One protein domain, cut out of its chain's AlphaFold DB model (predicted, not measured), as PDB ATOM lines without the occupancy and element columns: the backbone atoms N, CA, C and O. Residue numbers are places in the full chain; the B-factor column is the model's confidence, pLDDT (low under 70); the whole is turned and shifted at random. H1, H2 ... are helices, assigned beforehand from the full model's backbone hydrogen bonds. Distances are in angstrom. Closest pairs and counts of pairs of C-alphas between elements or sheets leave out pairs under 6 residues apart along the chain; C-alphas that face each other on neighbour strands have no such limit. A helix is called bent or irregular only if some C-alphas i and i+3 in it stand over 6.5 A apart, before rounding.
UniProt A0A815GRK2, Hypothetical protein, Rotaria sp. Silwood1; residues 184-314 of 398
ATOM      1  N   GLU A 184     111.466  51.506  43.159       83.25
ATOM      2  CA  GLU A 184     111.667  50.593  42.032       83.25
ATOM      3  C   GLU A 184     110.905  51.067  40.786       83.25
ATOM      4  O   GLU A 184     111.470  51.105  39.686       83.25
ATOM      5  N   ASP A 185     109.673  51.545  40.970       86.12
ATOM      6  CA  ASP A 185     108.868  52.158  39.916       86.12
ATOM      7  C   ASP A 185     109.554  53.411  39.351       86.12
ATOM      8  O   ASP A 185     109.630  53.590  38.129       86.12
ATOM      9  N   LEU A 186     110.124  54.259  40.219       85.75
ATOM     10  CA  LEU A 186     110.869  55.452  39.809       85.75
ATOM     11  C   LEU A 186     112.172  55.094  39.076       85.75
ATOM     12  O   LEU A 186     112.480  55.682  38.036       85.75
ATOM     13  N   ALA A 187     112.922  54.117  39.591       86.50
ATOM     14  CA  ALA A 187     114.183  53.651  39.014       86.50
ATOM     15  C   ALA A 187     113.984  52.998  37.641       86.50
ATOM     16  O   ALA A 187     114.834  53.136  36.763       86.50
ATOM     17  N   THR A 188     112.849  52.338  37.423       90.00
ATOM     18  CA  THR A 188     112.494  51.761  36.122       90.00
ATOM     19  C   THR A 188     111.985  52.836  35.159       90.00
ATOM     20  O   THR A 188     112.319  52.828  33.971       90.00
ATOM     21  N   SER A 189     111.230  53.816  35.665       91.44
ATOM     22  CA  SER A 189     110.496  54.782  34.835       91.44
ATOM     23  C   SER A 189     111.237  56.084  34.523       91.44
ATOM     24  O   SER A 189     110.714  56.916  33.778       91.44
ATOM     25  N   TRP A 190     112.458  56.281  35.032       90.75
ATOM     26  CA  TRP A 190     113.192  57.552  34.912       90.75
ATOM     27  C   TRP A 190     113.317  58.075  33.470       90.75
ATOM     28  O   TRP A 190     113.210  59.279  33.235       90.75
ATOM     29  N   LYS A 191     113.476  57.178  32.485       92.31
ATOM     30  CA  LYS A 191     113.557  57.544  31.059       92.31
ATOM     31  C   LYS A 191     112.233  58.090  30.531       92.31
ATOM     32  O   LYS A 191     112.238  59.060  29.778       92.31
ATOM     33  N   TYR A 192     111.109  57.496  30.932       93.94
ATOM     34  CA  TYR A 192     109.780  57.962  30.538       93.94
ATOM     35  C   TYR A 192     109.451  59.309  31.183       93.94
ATOM     36  O   TYR A 192     108.889  60.176  30.521       93.94
ATOM     37  N   ILE A 193     109.870  59.520  32.435       89.50
ATOM     38  CA  ILE A 193     109.740  60.814  33.121       89.50
ATOM     39  C   ILE A 193     110.535  61.891  32.375       89.50
ATOM     40  O   ILE A 193     110.013  62.970  32.101       89.50
ATOM     41  N   LEU A 194     111.776  61.587  31.988       88.94
ATOM     42  CA  LEU A 194     112.625  62.514  31.242       88.94
ATOM     43  C   LEU A 194     112.052  62.809  29.846       88.94
ATOM     44  O   LEU A 194     112.026  63.964  29.425       88.94
ATOM     45  N   LEU A 195     111.523  61.792  29.158       93.69
ATOM     46  CA  LEU A 195     110.830  61.954  27.879       93.69
ATOM     47  C   LEU A 195     109.594  62.855  28.019       93.69
ATOM     48  O   LEU A 195     109.418  63.776  27.222       93.69
ATOM     49  N   ALA A 196     108.759  62.625  29.034       93.00
ATOM     50  CA  ALA A 196     107.569  63.430  29.299       93.00
ATOM     51  C   ALA A 196     107.929  64.885  29.635       93.00
ATOM     52  O   ALA A 196     107.279  65.811  29.148       93.00
ATOM     53  N   PHE A 197     109.002  65.099  30.403       88.94
ATOM     54  CA  PHE A 197     109.532  66.431  30.676       88.94
ATOM     55  C   PHE A 197     109.993  67.128  29.387       88.94
ATOM     56  O   PHE A 197     109.609  68.270  29.133       88.94
ATOM     57  N   GLY A 198     110.737  66.427  28.527       90.19
ATOM     58  CA  GLY A 198     111.160  66.948  27.228       90.19
ATOM     59  C   GLY A 198     109.978  67.308  26.323       90.19
ATOM     60  O   GLY A 198     109.939  68.403  25.761       90.19
ATOM     61  N   LEU A 199     108.971  66.434  26.239       94.75
ATOM     62  CA  LEU A 199     107.757  66.690  25.464       94.75
ATOM     63  C   LEU A 199     106.986  67.904  26.007       94.75
ATOM     64  O   LEU A 199     106.542  68.745  25.231       94.75
ATOM     65  N   SER A 200     106.888  68.046  27.332       92.44
ATOM     66  CA  SER A 200     106.257  69.200  27.984       92.44
ATOM     67  C   SER A 200     106.965  70.519  27.662       92.44
ATOM     68  O   SER A 200     106.308  71.520  27.366       92.44
ATOM     69  N   VAL A 201     108.304  70.526  27.634       87.06
ATOM     70  CA  VAL A 201     109.089  71.698  27.212       87.06
ATOM     71  C   VAL A 201     108.781  72.066  25.759       87.06
ATOM     72  O   VAL A 201     108.556  73.239  25.466       87.06
ATOM     73  N   VAL A 202     108.702  71.081  24.857       90.25
ATOM     74  CA  VAL A 202     108.356  71.315  23.444       90.25
ATOM     75  C   VAL A 202     106.933  71.852  23.301       90.25
ATOM     76  O   VAL A 202     106.726  72.830  22.585       90.25
ATOM     77  N   VAL A 203     105.959  71.274  24.009       92.81
ATOM     78  CA  VAL A 203     104.565  71.747  24.006       92.81
ATOM     79  C   VAL A 203     104.472  73.168  24.560       92.81
ATOM     80  O   VAL A 203     103.775  74.000  23.986       92.81
ATOM     81  N   SER A 204     105.215  73.483  25.619       88.56
ATOM     82  CA  SER A 204     105.261  74.828  26.202       88.56
ATOM     83  C   SER A 204     105.892  75.838  25.243       88.56
ATOM     84  O   SER A 204     105.373  76.939  25.072       88.56
ATOM     85  N   PHE A 205     106.979  75.469  24.562       83.94
ATOM     86  CA  PHE A 205     107.594  76.313  23.541       83.94
ATOM     87  C   PHE A 205     106.638  76.542  22.365       83.94
ATOM     88  O   PHE A 205     106.436  77.680  21.936       83.94
ATOM     89  N   LEU A 206     105.985  75.478  21.892       87.12
ATOM     90  CA  LEU A 206     104.965  75.552  20.851       87.12
ATOM     91  C   LEU A 206     103.811  76.463  21.283       87.12
ATOM     92  O   LEU A 206     103.354  77.274  20.485       87.12
ATOM     93  N   TRP A 207     103.385  76.392  22.545       84.69
ATOM     94  CA  TRP A 207     102.346  77.254  23.108       84.69
ATOM     95  C   TRP A 207     102.740  78.737  23.108       84.69
ATOM     96  O   TRP A 207     101.941  79.590  22.722       84.69
ATOM     97  N   ILE A 208     103.984  79.056  23.474       83.12
ATOM     98  CA  ILE A 208     104.512  80.430  23.430       83.12
ATOM     99  C   ILE A 208     104.524  80.960  21.989       83.12
ATOM    100  O   ILE A 208     104.147  82.108  21.745       83.12
ATOM    101  N   VAL A 209     104.889  80.120  21.018       80.94
ATOM    102  CA  VAL A 209     104.837  80.476  19.591       80.94
ATOM    103  C   VAL A 209     103.390  80.640  19.109       80.94
ATOM    104  O   VAL A 209     103.084  81.619  18.429       80.94
ATOM    105  N   LEU A 210     102.481  79.745  19.503       83.25
ATOM    106  CA  LEU A 210     101.055  79.792  19.160       83.25
ATOM    107  C   LEU A 210     100.405  81.098  19.643       83.25
ATOM    108  O   LEU A 210      99.661  81.743  18.899       83.25
ATOM    109  N   MET A 211     100.743  81.533  20.860       80.12
ATOM    110  CA  MET A 211     100.287  82.801  21.437       80.12
ATOM    111  C   MET A 211     100.647  84.013  20.569       80.12
ATOM    112  O   MET A 211      99.908  84.992  20.545       80.12
ATOM    113  N   ARG A 212     101.720  83.960  19.776       79.94
ATOM    114  CA  ARG A 212     102.111  85.083  18.914       79.94
ATOM    115  C   ARG A 212     101.087  85.373  17.817       79.94
ATOM    116  O   ARG A 212     100.789  86.535  17.538       79.94
ATOM    117  N   TRP A 213     100.603  84.327  17.150       76.69
ATOM    118  CA  TRP A 213      99.718  84.458  15.984       76.69
ATOM    119  C   TRP A 213      98.245  84.359  16.375       76.69
ATOM    120  O   TRP A 213      97.394  84.946  15.713       76.69
ATOM    121  N   LEU A 214      97.952  83.674  17.484       84.06
ATOM    122  CA  LEU A 214      96.595  83.344  17.899       84.06
ATOM    123  C   LEU A 214      96.208  83.883  19.285       84.06
ATOM    124  O   LEU A 214      95.131  83.533  19.742       84.06
ATOM    125  N   ALA A 215      96.973  84.767  19.947       80.81
ATOM    126  CA  ALA A 215      96.610  85.280  21.288       80.81
ATOM    127  C   ALA A 215      95.153  85.769  21.398       80.81
ATOM    128  O   ALA A 215      94.447  85.424  22.342       80.81
ATOM    129  N   LYS A 216      94.681  86.555  20.420       85.12
ATOM    130  CA  LYS A 216      93.310  87.092  20.411       85.12
ATOM    131  C   LYS A 216      92.241  85.994  20.292       85.12
ATOM    132  O   LYS A 216      91.391  85.939  21.183       85.12
ATOM    133  N   PRO A 217      92.246  85.137  19.249       87.88
ATOM    134  CA  PRO A 217      91.270  84.055  19.150       87.88
ATOM    135  C   PRO A 217      91.419  83.032  20.280       87.88
ATOM    136  O   PRO A 217      90.415  82.620  20.843       87.88
ATOM    137  N   LEU A 218      92.641  82.670  20.675       85.88
ATOM    138  CA  LEU A 218      92.910  81.659  21.701       85.88
ATOM    139  C   LEU A 218      92.338  82.043  23.072       85.88
ATOM    140  O   LEU A 218      91.687  81.219  23.708       85.88
ATOM    141  N   VAL A 219      92.522  83.290  23.523       88.44
ATOM    142  CA  VAL A 219      91.945  83.740  24.801       88.44
ATOM    143  C   VAL A 219      90.422  83.795  24.730       88.44
ATOM    144  O   VAL A 219      89.753  83.411  25.685       88.44
ATOM    145  N   TRP A 220      89.855  84.206  23.593       89.25
ATOM    146  CA  TRP A 220      88.406  84.164  23.392       89.25
ATOM    147  C   TRP A 220      87.856  82.736  23.417       89.25
ATOM    148  O   TRP A 220      86.859  82.493  24.093       89.25
ATOM    149  N   PHE A 221      88.526  81.784  22.763       91.50
ATOM    150  CA  PHE A 221      88.182  80.364  22.838       91.50
ATOM    151  C   PHE A 221      88.314  79.818  24.260       91.50
ATOM    152  O   PHE A 221      87.453  79.058  24.683       91.50
ATOM    153  N   GLY A 222      89.330  80.234  25.020       91.06
ATOM    154  CA  GLY A 222      89.484  79.852  26.425       91.06
ATOM    155  C   GLY A 222      88.357  80.385  27.310       91.06
ATOM    156  O   GLY A 222      87.796  79.637  28.103       91.06
ATOM    157  N   ILE A 223      87.974  81.654  27.144       92.19
ATOM    158  CA  ILE A 223      86.886  82.277  27.913       92.19
ATOM    159  C   ILE A 223      85.535  81.656  27.552       92.19
ATOM    160  O   ILE A 223      84.791  81.259  28.446       92.19
ATOM    161  N   ILE A 224      85.227  81.537  26.256       93.12
ATOM    162  CA  ILE A 224      83.996  80.881  25.796       93.12
ATOM    163  C   ILE A 224      83.987  79.426  26.265       93.12
ATOM    164  O   ILE A 224      82.997  78.982  26.832       93.12
ATOM    165  N   GLY A 225      85.091  78.702  26.080       94.50
ATOM    166  CA  GLY A 225      85.230  77.307  26.481       94.50
ATOM    167  C   GLY A 225      85.021  77.108  27.978       94.50
ATOM    168  O   GLY A 225      84.302  76.196  28.367       94.50
ATOM    169  N   PHE A 226      85.565  77.990  28.818       94.81
ATOM    170  CA  PHE A 226      85.352  77.955  30.263       94.81
ATOM    171  C   PHE A 226      83.884  78.198  30.643       94.81
ATOM    172  O   PHE A 226      83.332  77.451  31.448       94.81
ATOM    173  N   ILE A 227      83.226  79.190  30.032       95.25
ATOM    174  CA  ILE A 227      81.798  79.467  30.268       95.25
ATOM    175  C   ILE A 227      80.932  78.288  29.806       95.25
ATOM    176  O   ILE A 227      80.033  77.869  30.531       95.25
ATOM    177  N   VAL A 228      81.215  77.725  28.627       96.19
ATOM    178  CA  VAL A 228      80.504  76.557  28.088       96.19
ATOM    179  C   VAL A 228      80.705  75.346  28.989       96.19
ATOM    180  O   VAL A 228      79.732  74.684  29.324       96.19
ATOM    181  N   LEU A 229      81.933  75.074  29.429       96.31
ATOM    182  CA  LEU A 229      82.245  73.948  30.307       96.31
ATOM    183  C   LEU A 229      81.523  74.073  31.651       96.31
ATOM    184  O   LEU A 229      80.895  73.114  32.089       96.31
ATOM    185  N   LEU A 230      81.531  75.256  32.274       95.38
ATOM    186  CA  LEU A 230      80.738  75.499  33.481       95.38
ATOM    187  C   LEU A 230      79.234  75.358  33.218       95.38
ATOM    188  O   LEU A 230      78.521  74.808  34.055       95.38
ATOM    189  N   GLY A 231      78.751  75.806  32.058       95.62
ATOM    190  CA  GLY A 231      77.350  75.677  31.656       95.62
ATOM    191  C   GLY A 231      76.928  74.221  31.479       95.62
ATOM    192  O   GLY A 231      75.872  73.827  31.966       95.62
ATOM    193  N   VAL A 232      77.781  73.403  30.858       96.56
ATOM    194  CA  VAL A 232      77.579  71.959  30.696       96.56
ATOM    195  C   VAL A 232      77.598  71.261  32.050       96.56
ATOM    196  O   VAL A 232      76.694  70.484  32.325       96.56
ATOM    197  N   ILE A 233      78.566  71.561  32.924       94.50
ATOM    198  CA  ILE A 233      78.617  70.985  34.279       94.50
ATOM    199  C   ILE A 233      77.344  71.323  35.054       94.50
ATOM    200  O   ILE A 233      76.727  70.436  35.636       94.50
ATOM    201  N   THR A 234      76.932  72.591  35.023       94.81
ATOM    202  CA  THR A 234      75.712  73.052  35.695       94.81
ATOM    203  C   THR A 234      74.487  72.329  35.120       94.81
ATOM    204  O   THR A 234      73.687  71.780  35.872       94.81
ATOM    205  N   GLY A 235      74.360  72.252  33.791       95.00
ATOM    206  CA  GLY A 235      73.249  71.582  33.109       95.00
ATOM    207  C   GLY A 235      73.178  70.079  33.384       95.00
ATOM    208  O   GLY A 235      72.102  69.576  33.700       95.00
ATOM    209  N   LEU A 236      74.312  69.373  33.332       94.19
ATOM    210  CA  LEU A 236      74.395  67.951  33.671       94.19
ATOM    211  C   LEU A 236      74.048  67.708  35.141       94.19
ATOM    212  O   LEU A 236      73.305  66.782  35.442       94.19
ATOM    213  N   ALA A 237      74.514  68.567  36.050       92.69
ATOM    214  CA  ALA A 237      74.193  68.444  37.466       92.69
ATOM    215  C   ALA A 237      72.695  68.633  37.748       92.69
ATOM    216  O   ALA A 237      72.114  67.876  38.525       92.69
ATOM    217  N   PHE A 238      72.043  69.598  37.089       91.69
ATOM    218  CA  PHE A 238      70.593  69.776  37.205       91.69
ATOM    219  C   PHE A 238      69.803  68.649  36.532       91.69
ATOM    220  O   PHE A 238      68.776  68.236  37.069       91.69
ATOM    221  N   PHE A 239      70.275  68.130  35.395       92.69
ATOM    222  CA  PHE A 239      69.647  66.994  34.719       92.69
ATOM    223  C   PHE A 239      69.669  65.739  35.599       92.69
ATOM    224  O   PHE A 239      68.618  65.151  35.859       92.69
ATOM    225  N   GLU A 240      70.839  65.390  36.135       89.12
ATOM    226  CA  GLU A 240      71.008  64.223  37.004       89.12
ATOM    227  C   GLU A 240      70.210  64.378  38.310       89.12
ATOM    228  O   GLU A 240      69.570  63.434  38.773       89.12
ATOM    229  N   PHE A 241      70.155  65.593  38.872       87.62
ATOM    230  CA  PHE A 241      69.301  65.896  40.023       87.62
ATOM    231  C   PHE A 241      67.821  65.604  39.743       87.62
ATOM    232  O   PHE A 241      67.151  64.988  40.573       87.62
ATOM    233  N   ILE A 242      67.303  66.032  38.586       87.81
ATOM    234  CA  ILE A 242      65.904  65.799  38.206       87.81
ATOM    235  C   ILE A 242      65.644  64.299  38.027       87.81
ATOM    236  O   ILE A 242      64.643  63.796  38.538       87.81
ATOM    237  N   GLN A 243      66.552  63.576  37.366       88.94
ATOM    238  CA  GLN A 243      66.412  62.138  37.126       88.94
ATOM    239  C   GLN A 243      66.443  61.325  38.430       88.94
ATOM    240  O   GLN A 243      65.568  60.492  38.668       88.94
ATOM    241  N   LEU A 244      67.400  61.604  39.319       84.31
ATOM    242  CA  LEU A 244      67.503  60.937  40.619       84.31
ATOM    243  C   LEU A 244      66.334  61.286  41.543       84.31
ATOM    244  O   LEU A 244      65.911  60.451  42.342       84.31
ATOM    245  N   ARG A 245      65.785  62.501  41.435       82.00
ATOM    246  CA  ARG A 245      64.590  62.898  42.187       82.00
ATOM    247  C   ARG A 245      63.328  62.202  41.682       82.00
ATOM    248  O   ARG A 245      62.493  61.842  42.505       82.00
ATOM    249  N   ALA A 246      63.195  62.002  40.371       83.12
ATOM    250  CA  ALA A 246      62.061  61.293  39.777       83.12
ATOM    251  C   ALA A 246      62.044  59.800  40.147       83.12
ATOM    252  O   ALA A 246      60.974  59.238  40.357       83.12
ATOM    253  N   ASN A 247      63.216  59.174  40.279       81.00
ATOM    254  CA  ASN A 247      63.329  57.747  40.592       81.00
ATOM    255  C   ASN A 247      63.202  57.411  42.094       81.00
ATOM    256  O   ASN A 247      62.869  56.278  42.421       81.00
ATOM    257  N   ASN A 248      63.467  58.359  43.005       71.06
ATOM    258  CA  ASN A 248      63.559  58.107  44.460       71.06
ATOM    259  C   ASN A 248      62.342  58.584  45.287       71.06
ATOM    260  O   ASN A 248      62.464  58.821  46.490       71.06
ATOM    261  N   ASP A 249      61.175  58.741  44.656       60.81
ATOM    262  CA  ASP A 249      59.852  58.852  45.301       60.81
ATOM    263  C   ASP A 249      59.785  59.783  46.540       60.81
ATOM    264  O   ASP A 249      59.248  59.447  47.594       60.81
ATOM    265  N   ASN A 250      60.382  60.981  46.431       58.12
ATOM    266  CA  ASN A 250      60.405  62.025  47.473       58.12
ATOM    267  C   ASN A 250      60.884  61.579  48.876       58.12
ATOM    268  O   ASN A 250      60.673  62.311  49.850       58.12
ATOM    269  N   GLN A 251      61.574  60.442  49.020       57.78
ATOM    270  CA  GLN A 251      62.194  60.088  50.293       57.78
ATOM    271  C   GLN A 251      63.457  60.927  50.492       57.78
ATOM    272  O   GLN A 251      64.537  60.635  49.980       57.78
ATOM    273  N   ILE A 252      63.310  62.017  51.247       56.06
ATOM    274  CA  ILE A 252      64.429  62.805  51.760       56.06
ATOM    275  C   ILE A 252      65.218  61.880  52.697       56.06
ATOM    276  O   ILE A 252      64.813  61.671  53.839       56.06
ATOM    277  N   ILE A 253      66.306  61.283  52.207       57.62
ATOM    278  CA  ILE A 253      67.216  60.459  53.011       57.62
ATOM    279  C   ILE A 253      67.739  61.336  54.158       57.62
ATOM    280  O   ILE A 253      68.453  62.312  53.928       57.62
ATOM    281  N   LYS A 254      67.329  61.020  55.393       51.88
ATOM    282  CA  LYS A 254      67.589  61.825  56.601       51.88
ATOM    283  C   LYS A 254      68.956  61.573  57.251       51.88
ATOM    284  O   LYS A 254      69.265  62.226  58.241       51.88
ATOM    285  N   GLU A 255      69.786  60.680  56.713       59.22
ATOM    286  CA  GLU A 255      71.065  60.317  57.333       59.22
ATOM    287  C   GLU A 255      72.244  60.516  56.373       59.22
ATOM    288  O   GLU A 255      72.476  59.728  55.457       59.22
ATOM    289  N   PHE A 256      73.017  61.582  56.603       58.84
ATOM    290  CA  PHE A 256      74.329  61.766  55.987       58.84
ATOM    291  C   PHE A 256      75.341  60.848  56.680       58.84
ATOM    292  O   PHE A 256      75.832  61.157  57.766       58.84
ATOM    293  N   LYS A 257      75.675  59.719  56.051       65.88
ATOM    294  CA  LYS A 257      76.769  58.850  56.497       65.88
ATOM    295  C   LYS A 257      78.055  59.229  55.757       65.88
ATOM    296  O   LYS A 257      78.085  59.237  54.529       65.88
ATOM    297  N   PHE A 258      79.128  59.535  56.489       55.53
ATOM    298  CA  PHE A 258      80.457  59.726  55.901       55.53
ATOM    299  C   PHE A 258      81.055  58.357  55.562       55.53
ATOM    300  O   PHE A 258      81.613  57.679  56.422       55.53
ATOM    301  N   VAL A 259      80.886  57.929  54.313       71.88
ATOM    302  CA  VAL A 259      81.499  56.713  53.765       71.88
ATOM    303  C   VAL A 259      82.450  57.144  52.658       71.88
ATOM    304  O   VAL A 259      82.074  57.938  51.804       71.88
ATOM    305  N   ALA A 260      83.677  56.625  52.648       70.50
ATOM    306  CA  ALA A 260      84.658  56.899  51.597       70.50
ATOM    307  C   ALA A 260      84.359  56.091  50.314       70.50
ATOM    308  O   ALA A 260      85.206  55.340  49.840       70.50
ATOM    309  N   ASP A 261      83.145  56.216  49.771       72.31
ATOM    310  CA  ASP A 261      82.742  55.586  48.511       72.31
ATOM    311  C   ASP A 261      82.177  56.638  47.543       72.31
ATOM    312  O   ASP A 261      81.171  57.298  47.809       72.31
ATOM    313  N   ALA A 262      82.840  56.803  46.397       73.19
ATOM    314  CA  ALA A 262      82.463  57.776  45.376       73.19
ATOM    315  C   ALA A 262      81.135  57.429  44.679       73.19
ATOM    316  O   ALA A 262      80.420  58.330  44.234       73.19
ATOM    317  N   ASN A 263      80.782  56.141  44.595       78.81
ATOM    318  CA  ASN A 263      79.539  55.706  43.956       78.81
ATOM    319  C   ASN A 263      78.317  56.030  44.821       78.81
ATOM    320  O   ASN A 263      77.255  56.338  44.283       78.81
ATOM    321  N   TYR A 264      78.490  56.035  46.146       77.31
ATOM    322  CA  TYR A 264      77.456  56.453  47.088       77.31
ATOM    323  C   TYR A 264      77.089  57.928  46.886       77.31
ATOM    324  O   TYR A 264      75.929  58.254  46.667       77.31
ATOM    325  N   TYR A 265      78.068  58.837  46.848       72.88
ATOM    326  CA  TYR A 265      77.776  60.260  46.634       72.88
ATOM    327  C   TYR A 265      77.189  60.565  45.250       72.88
ATOM    328  O   TYR A 265      76.456  61.543  45.116       72.88
ATOM    329  N   ARG A 266      77.468  59.741  44.232       77.44
ATOM    330  CA  ARG A 266      76.902  59.899  42.883       77.44
ATOM    331  C   ARG A 266      75.410  59.555  42.818       77.44
ATOM    332  O   ARG A 266      74.709  60.143  42.003       77.44
ATOM    333  N   SER A 267      74.917  58.632  43.645       79.06
ATOM    334  CA  SER A 267      73.507  58.209  43.628       79.06
ATOM    335  C   SER A 267      72.583  59.088  44.478       79.06
ATOM    336  O   SER A 267      71.360  58.980  44.371       79.06
ATOM    337  N   LEU A 268      73.136  59.983  45.306       80.00
ATOM    338  CA  LEU A 268      72.349  60.902  46.127       80.00
ATOM    339  C   LEU A 268      71.892  62.127  45.310       80.00
ATOM    340  O   LEU A 268      72.727  62.836  44.760       80.00
ATOM    341  N   PRO A 269      70.595  62.490  45.304       82.06
ATOM    342  CA  PRO A 269      70.132  63.685  44.591       82.06
ATOM    343  C   PRO A 269      70.664  64.990  45.216       82.06
ATOM    344  O   PRO A 269      70.890  65.979  44.524       82.06
ATOM    345  N   ILE A 270      70.907  65.010  46.531       83.44
ATOM    346  CA  ILE A 270      71.342  66.219  47.248       83.44
ATOM    347  C   ILE A 270      72.750  66.670  46.814       83.44
ATOM    348  O   ILE A 270      73.009  67.871  46.747       83.44
ATOM    349  N   THR A 271      73.654  65.745  46.480       86.25
ATOM    350  CA  THR A 271      75.031  66.079  46.066       86.25
ATOM    351  C   THR A 271      75.042  66.823  44.732       86.25
ATOM    352  O   THR A 271      75.703  67.855  44.609       86.25
ATOM    353  N   TRP A 272      74.242  66.368  43.766       89.50
ATOM    354  CA  TRP A 272      74.072  67.018  42.468       89.50
ATOM    355  C   TRP A 272      73.431  68.400  42.576       89.50
ATOM    356  O   TRP A 272      73.866  69.321  41.889       89.50
ATOM    357  N   LEU A 273      72.474  68.588  43.492       88.06
ATOM    358  CA  LEU A 273      71.909  69.908  43.782       88.06
ATOM    359  C   LEU A 273      72.971  70.872  44.329       88.06
ATOM    360  O   LEU A 273      73.056  72.011  43.873       88.06
ATOM    361  N   ILE A 274      73.807  70.423  45.272       90.12
ATOM    362  CA  ILE A 274      74.886  71.251  45.834       90.12
ATOM    363  C   ILE A 274      75.899  71.622  44.740       90.12
ATOM    364  O   ILE A 274      76.248  72.795  44.603       90.12
ATOM    365  N   ILE A 275      76.329  70.653  43.927       91.44
ATOM    366  CA  ILE A 275      77.253  70.884  42.805       91.44
ATOM    367  C   ILE A 275      76.632  71.842  41.779       91.44
ATOM    368  O   ILE A 275      77.309  72.761  41.317       91.44
ATOM    369  N   GLY A 276      75.349  71.679  41.452       93.25
ATOM    370  CA  GLY A 276      74.614  72.541  40.524       93.25
ATOM    371  C   GLY A 276      74.503  73.988  41.009       93.25
ATOM    372  O   GLY A 276      74.771  74.913  40.248       93.25
ATOM    373  N   ILE A 277      74.188  74.210  42.290       93.69
ATOM    374  CA  ILE A 277      74.121  75.565  42.865       93.69
ATOM    375  C   ILE A 277      75.509  76.216  42.893       93.69
ATOM    376  O   ILE A 277      75.654  77.363  42.470       93.69
ATOM    377  N   LEU A 278      76.539  75.496  43.353       95.12
ATOM    378  CA  LEU A 278      77.906  76.026  43.417       95.12
ATOM    379  C   LEU A 278      78.453  76.368  42.025       95.12
ATOM    380  O   LEU A 278      78.991  77.458  41.823       95.12
ATOM    381  N   SER A 279      78.284  75.463  41.056       94.38
ATOM    382  CA  SER A 279      78.706  75.693  39.668       94.38
ATOM    383  C   SER A 279      77.905  76.810  38.995       94.38
ATOM    384  O   SER A 279      78.498  77.633  38.300       94.38
ATOM    385  N   GLY A 280      76.604  76.925  39.276       95.62
ATOM    386  CA  GLY A 280      75.757  78.011  38.783       95.62
ATOM    387  C   GLY A 280      76.161  79.389  39.317       95.62
ATOM    388  O   GLY A 280      76.257  80.343  38.545       95.62
ATOM    389  N   ILE A 281      76.470  79.502  40.615       96.31
ATOM    390  CA  ILE A 281      76.991  80.749  41.205       96.31
ATOM    391  C   ILE A 281      78.338  81.112  40.574       96.31
ATOM    392  O   ILE A 281      78.549  82.262  40.185       96.31
ATOM    393  N   LEU A 282      79.238  80.135  40.423       95.81
ATOM    394  CA  LEU A 282      80.535  80.347  39.784       95.81
ATOM    395  C   LEU A 282      80.384  80.805  38.326       95.81
ATOM    396  O   LEU A 282      81.077  81.730  37.909       95.81
ATOM    397  N   LEU A 283      79.458  80.207  37.571       96.19
ATOM    398  CA  LEU A 283      79.144  80.606  36.200       96.19
ATOM    399  C   LEU A 283      78.612  82.040  36.142       96.19
ATOM    400  O   LEU A 283      79.069  82.821  35.309       96.19
ATOM    401  N   LEU A 284      77.695  82.409  37.038       95.81
ATOM    402  CA  LEU A 284      77.141  83.761  37.099       95.81
ATOM    403  C   LEU A 284      78.236  84.795  37.374       95.81
ATOM    404  O   LEU A 284      78.319  85.805  36.674       95.81
ATOM    405  N   ILE A 285      79.110  84.522  38.346       95.94
ATOM    406  CA  ILE A 285      80.252  85.388  38.658       95.94
ATOM    407  C   ILE A 285      81.199  85.469  37.457       95.94
ATOM    408  O   ILE A 285      81.588  86.567  37.068       95.94
ATOM    409  N   ALA A 286      81.544  84.338  36.836       93.75
ATOM    410  CA  ALA A 286      82.446  84.299  35.687       93.75
ATOM    411  C   ALA A 286      81.908  85.125  34.508       93.75
ATOM    412  O   ALA A 286      82.636  85.941  33.944       93.75
ATOM    413  N   VAL A 287      80.624  84.972  34.171       94.44
ATOM    414  CA  VAL A 287      79.967  85.744  33.106       94.44
ATOM    415  C   VAL A 287      79.934  87.232  33.450       94.44
ATOM    416  O   VAL A 287      80.280  88.057  32.605       94.44
ATOM    417  N   LEU A 288      79.581  87.596  34.687       94.62
ATOM    418  CA  LEU A 288      79.521  88.992  35.122       94.62
ATOM    419  C   LEU A 288      80.901  89.665  35.083       94.62
ATOM    420  O   LEU A 288      81.034  90.780  34.576       94.62
ATOM    421  N   VAL A 289      81.944  88.970  35.540       93.06
ATOM    422  CA  VAL A 289      83.334  89.440  35.469       93.06
ATOM    423  C   VAL A 289      83.767  89.638  34.017       93.06
ATOM    424  O   VAL A 289      84.316  90.688  33.683       93.06
ATOM    425  N   VAL A 290      83.485  88.676  33.133       91.06
ATOM    426  CA  VAL A 290      83.805  88.784  31.701       91.06
ATOM    427  C   VAL A 290      83.069  89.968  31.065       91.06
ATOM    428  O   VAL A 290      83.696  90.751  30.348       91.06
ATOM    429  N   LEU A 291      81.785  90.166  31.391       91.38
ATOM    430  CA  LEU A 291      80.982  91.286  30.895       91.38
ATOM    431  C   LEU A 291      81.568  92.648  31.283       91.38
ATOM    432  O   LEU A 291      81.756  93.515  30.427       91.38
ATOM    433  N   VAL A 292      81.907  92.822  32.562       93.56
ATOM    434  CA  VAL A 292      82.483  94.069  33.090       93.56
ATOM    435  C   VAL A 292      83.892  94.311  32.538       93.56
ATOM    436  O   VAL A 292      84.262  95.447  32.223       93.56
ATOM    437  N   LEU A 293      84.690  93.253  32.383       90.75
ATOM    438  CA  LEU A 293      86.084  93.357  31.960       90.75
ATOM    439  C   LEU A 293      86.281  93.329  30.442       90.75
ATOM    440  O   LEU A 293      87.407  93.569  30.015       90.75
ATOM    441  N   PHE A 294      85.249  93.137  29.608       87.88
ATOM    442  CA  PHE A 294      85.396  93.041  28.142       87.88
ATOM    443  C   PHE A 294      86.240  94.165  27.525       87.88
ATOM    444  O   PHE A 294      87.101  93.913  26.676       87.88
ATOM    445  N   LYS A 295      86.030  95.416  27.964       88.81
ATOM    446  CA  LYS A 295      86.804  96.570  27.471       88.81
ATOM    447  C   LYS A 295      88.270  96.505  27.910       88.81
ATOM    448  O   LYS A 295      89.160  96.735  27.095       88.81
ATOM    449  N   ARG A 296      88.529  96.156  29.175       91.38
ATOM    450  CA  ARG A 296      89.891  96.036  29.728       91.38
ATOM    451  C   ARG A 296      90.636  94.829  29.150       91.38
ATOM    452  O   ARG A 296      91.821  94.940  28.852       91.38
ATOM    453  N   LEU A 297      89.937  93.723  28.908       87.56
ATOM    454  CA  LEU A 297      90.477  92.505  28.314       87.56
ATOM    455  C   LEU A 297      91.040  92.770  26.914       87.56
ATOM    456  O   LEU A 297      92.126  92.302  26.593       87.56
ATOM    457  N   ARG A 298      90.363  93.581  26.092       86.31
ATOM    458  CA  ARG A 298      90.863  93.945  24.755       86.31
ATOM    459  C   ARG A 298      92.193  94.706  24.815       86.31
ATOM    460  O   ARG A 298      93.067  94.456  23.989       86.31
ATOM    461  N   ILE A 299      92.348  95.601  25.791       89.00
ATOM    462  CA  ILE A 299      93.590  96.357  26.008       89.00
ATOM    463  C   ILE A 299      94.693  95.409  26.494       89.00
ATOM    464  O   ILE A 299      95.789  95.403  25.940       89.00
ATOM    465  N   ALA A 300      94.386  94.550  27.468       87.06
ATOM    466  CA  ALA A 300      95.330  93.564  27.986       87.06
ATOM    467  C   ALA A 300      95.809  92.583  26.901       87.06
ATOM    468  O   ALA A 300      96.994  92.269  26.838       87.06
ATOM    469  N   LEU A 301      94.922  92.157  25.995       86.06
ATOM    470  CA  LEU A 301      95.277  91.316  24.847       86.06
ATOM    471  C   LEU A 301      96.243  92.007  23.878       86.06
ATOM    472  O   LEU A 301      97.100  91.339  23.303       86.06
ATOM    473  N   ALA A 302      96.130  93.327  23.698       86.81
ATOM    474  CA  ALA A 302      97.084  94.086  22.891       86.81
ATOM    475  C   ALA A 302      98.469  94.128  23.557       86.81
ATOM    476  O   ALA A 302      99.475  93.906  22.888       86.81
ATOM    477  N   ILE A 303      98.518  94.315  24.879       88.31
ATOM    478  CA  ILE A 303      99.769  94.284  25.651       88.31
ATOM    479  C   ILE A 303     100.408  92.891  25.598       88.31
ATOM    480  O   ILE A 303     101.598  92.785  25.322       88.31
ATOM    481  N   LEU A 304      99.631  91.820  25.801       85.50
ATOM    482  CA  LEU A 304     100.116  90.436  25.703       85.50
ATOM    483  C   LEU A 304     100.714  90.138  24.326       85.50
ATOM    484  O   LEU A 304     101.752  89.483  24.225       85.50
ATOM    485  N   GLN A 305     100.088  90.652  23.266       83.50
ATOM    486  CA  GLN A 305     100.582  90.470  21.909       83.50
ATOM    487  C   GLN A 305     101.941  91.159  21.708       83.50
ATOM    488  O   GLN A 305     102.865  90.526  21.196       83.50
ATOM    489  N   GLU A 306     102.104  92.408  22.151       88.12
ATOM    490  CA  GLU A 306     103.385  93.122  22.040       88.12
ATOM    491  C   GLU A 306     104.465  92.560  22.980       88.12
ATOM    492  O   GLU A 306     105.622  92.419  22.579       88.12
ATOM    493  N   ALA A 307     104.093  92.127  24.185       84.75
ATOM    494  CA  ALA A 307     105.003  91.470  25.120       84.75
ATOM    495  C   ALA A 307     105.552  90.153  24.549       84.75
ATOM    496  O   ALA A 307     106.755  89.903  24.616       84.75
ATOM    497  N   SER A 308     104.699  89.333  23.921       84.56
ATOM    498  CA  SER A 308     105.136  88.076  23.294       84.56
ATOM    499  C   SER A 308     106.121  88.300  22.138       84.56
ATOM    500  O   SER A 308     107.062  87.525  21.971       84.56
ATOM    501  N   LYS A 309     105.968  89.395  21.375       82.12
ATOM    502  CA  LYS A 309     106.943  89.792  20.349       82.12
ATOM    503  C   LYS A 309     108.269  90.211  20.981       82.12
ATOM    504  O   LYS A 309     109.313  89.784  20.501       82.12
ATOM    505  N   ALA A 310     108.238  91.000  22.055       85.31
ATOM    506  CA  ALA A 310     109.444  91.451  22.753       85.31
ATOM    507  C   ALA A 310     110.264  90.284  23.332       85.31
ATOM    508  O   ALA A 310     111.484  90.254  23.182       85.31
ATOM    509  N   VAL A 311     109.602  89.285  23.930       81.94
ATOM    510  CA  VAL A 311     110.271  88.083  24.470       81.94
ATOM    511  C   VAL A 311     110.964  87.279  23.364       81.94
ATOM    512  O   VAL A 311     112.045  86.745  23.589       81.94
ATOM    513  N   ALA A 312     110.402  87.239  22.152       75.25
ATOM    514  CA  ALA A 312     111.025  86.556  21.017       75.25
ATOM    515  C   ALA A 312     112.299  87.259  20.508       75.25
ATOM    516  O   ALA A 312     113.213  86.580  20.044       75.25
ATOM    517  N   TYR A 313     112.382  88.591  20.609       83.38
ATOM    518  CA  TYR A 313     113.612  89.325  20.278       83.38
ATOM    519  C   TYR A 313     114.719  89.090  21.314       83.38
ATOM    520  O   TYR A 313     115.894  89.040  20.959       83.38
ATOM    521  N   ASN A 314     114.350  88.875  22.579       84.50
ATOM    522  CA  ASN A 314     115.279  88.576  23.666       84.50
ATOM    523  C   ASN A 314     115.310  87.072  23.969       84.50
ATOM    524  O   ASN A 314     114.889  86.633  25.040       84.50
TER     525      ASN A 314
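Overview. This is residues 184 to 314 of the 398 residues of the protein "Hypothetical protein" of Rotaria sp. Silwood1 (UniProt A0A815GRK2). Two long bent helices make this open, flat shape: H1 is an L whose arm H1b lies side by side with H3a, running opposite ways, while its other arm H1a sticks out with residues 184 to 207. H3 is also bent, and its arm H3b turns back to meet H1a near the bend of H1; short H2 and a long loop lie at the far end of the H1b and H3a pair, where residues 254 to 265 stick out. The printed part has 131 residues, with three named helices in the order H1, H2, H3 and no named strand, in the class all helix. It is extended, with a radius of gyration of the C-alphas of 22.5 A and spans of 66 by 54 by 19 A.

Arrangement. Start with H1, residues 184 to 247, assigned as one helix by its hydrogen bonds but bent: C-alphas 213 and 216 are 8.2 A apart. Its arms H1a, residues 184 to 213, and H1b, residues 216 to 247, stand at a steep tilt of 59 degrees, opposite ways. H1a is irregular, with C-alphas 188 and 191 7.8 A apart and a kink of 53 degrees near residue 191. Next comes H2, residues 262 to 267, close to H1b but not clearly touching it; their closest C-alphas, of Leu 244 and Ser 267, are 7.2 A apart. Then look at H3, residues 269 to 313, also assigned as one helix by its hydrogen bonds but bent: C-alphas 292 and 295 are 7.5 A apart. Its arms H3a, residues 269 to 292, and H3b, residues 295 to 313, stand about perpendicular at 80 degrees. H1b and H3a touch at a shallow tilt of 25 degrees, opposite ways, closest at the C-alphas of Thr 234 and Gly 276, 5.0 A apart. H1a, with residues 208 to 212 alone, touches residues 305 to 309 of H3b; the closest C-alphas, of Arg 212 and Ser 308, are 6.1 A apart. Their tilt is steep at 69 degrees, only just short of about perpendicular. H1a is apart from both H2 and H3a. In H1b, H2 and H3a every O i to N i+4 pair is within hydrogen-bond range; in H1a 22 of 26 are, and in H3b 14 of 15.

Along the chain. Find C-alpha 184 at (111.667, 50.593, 42.032); from there H1a runs 44.4 A to C-alpha 213. H1b begins at C-alpha 216, at (93.310, 87.092, 20.411), and is 46.6 A long. H2 is 9.1 A long, H3a 34.8 A and H3b 28.7 A, ending at C-alpha 313, at (113.612, 89.325, 20.278).

Size, cuts and confidence. The two C-alphas farthest apart, of Asp 249 and Tyr 313, are 66.7 A apart. The printed part has no cut. The link from H1 to H2 is long, with 14 residues, and the one from H2 to H3 is tight. Look at residues 249 to 258 for pLDDT under 70; the mean of the printed part is 85.6.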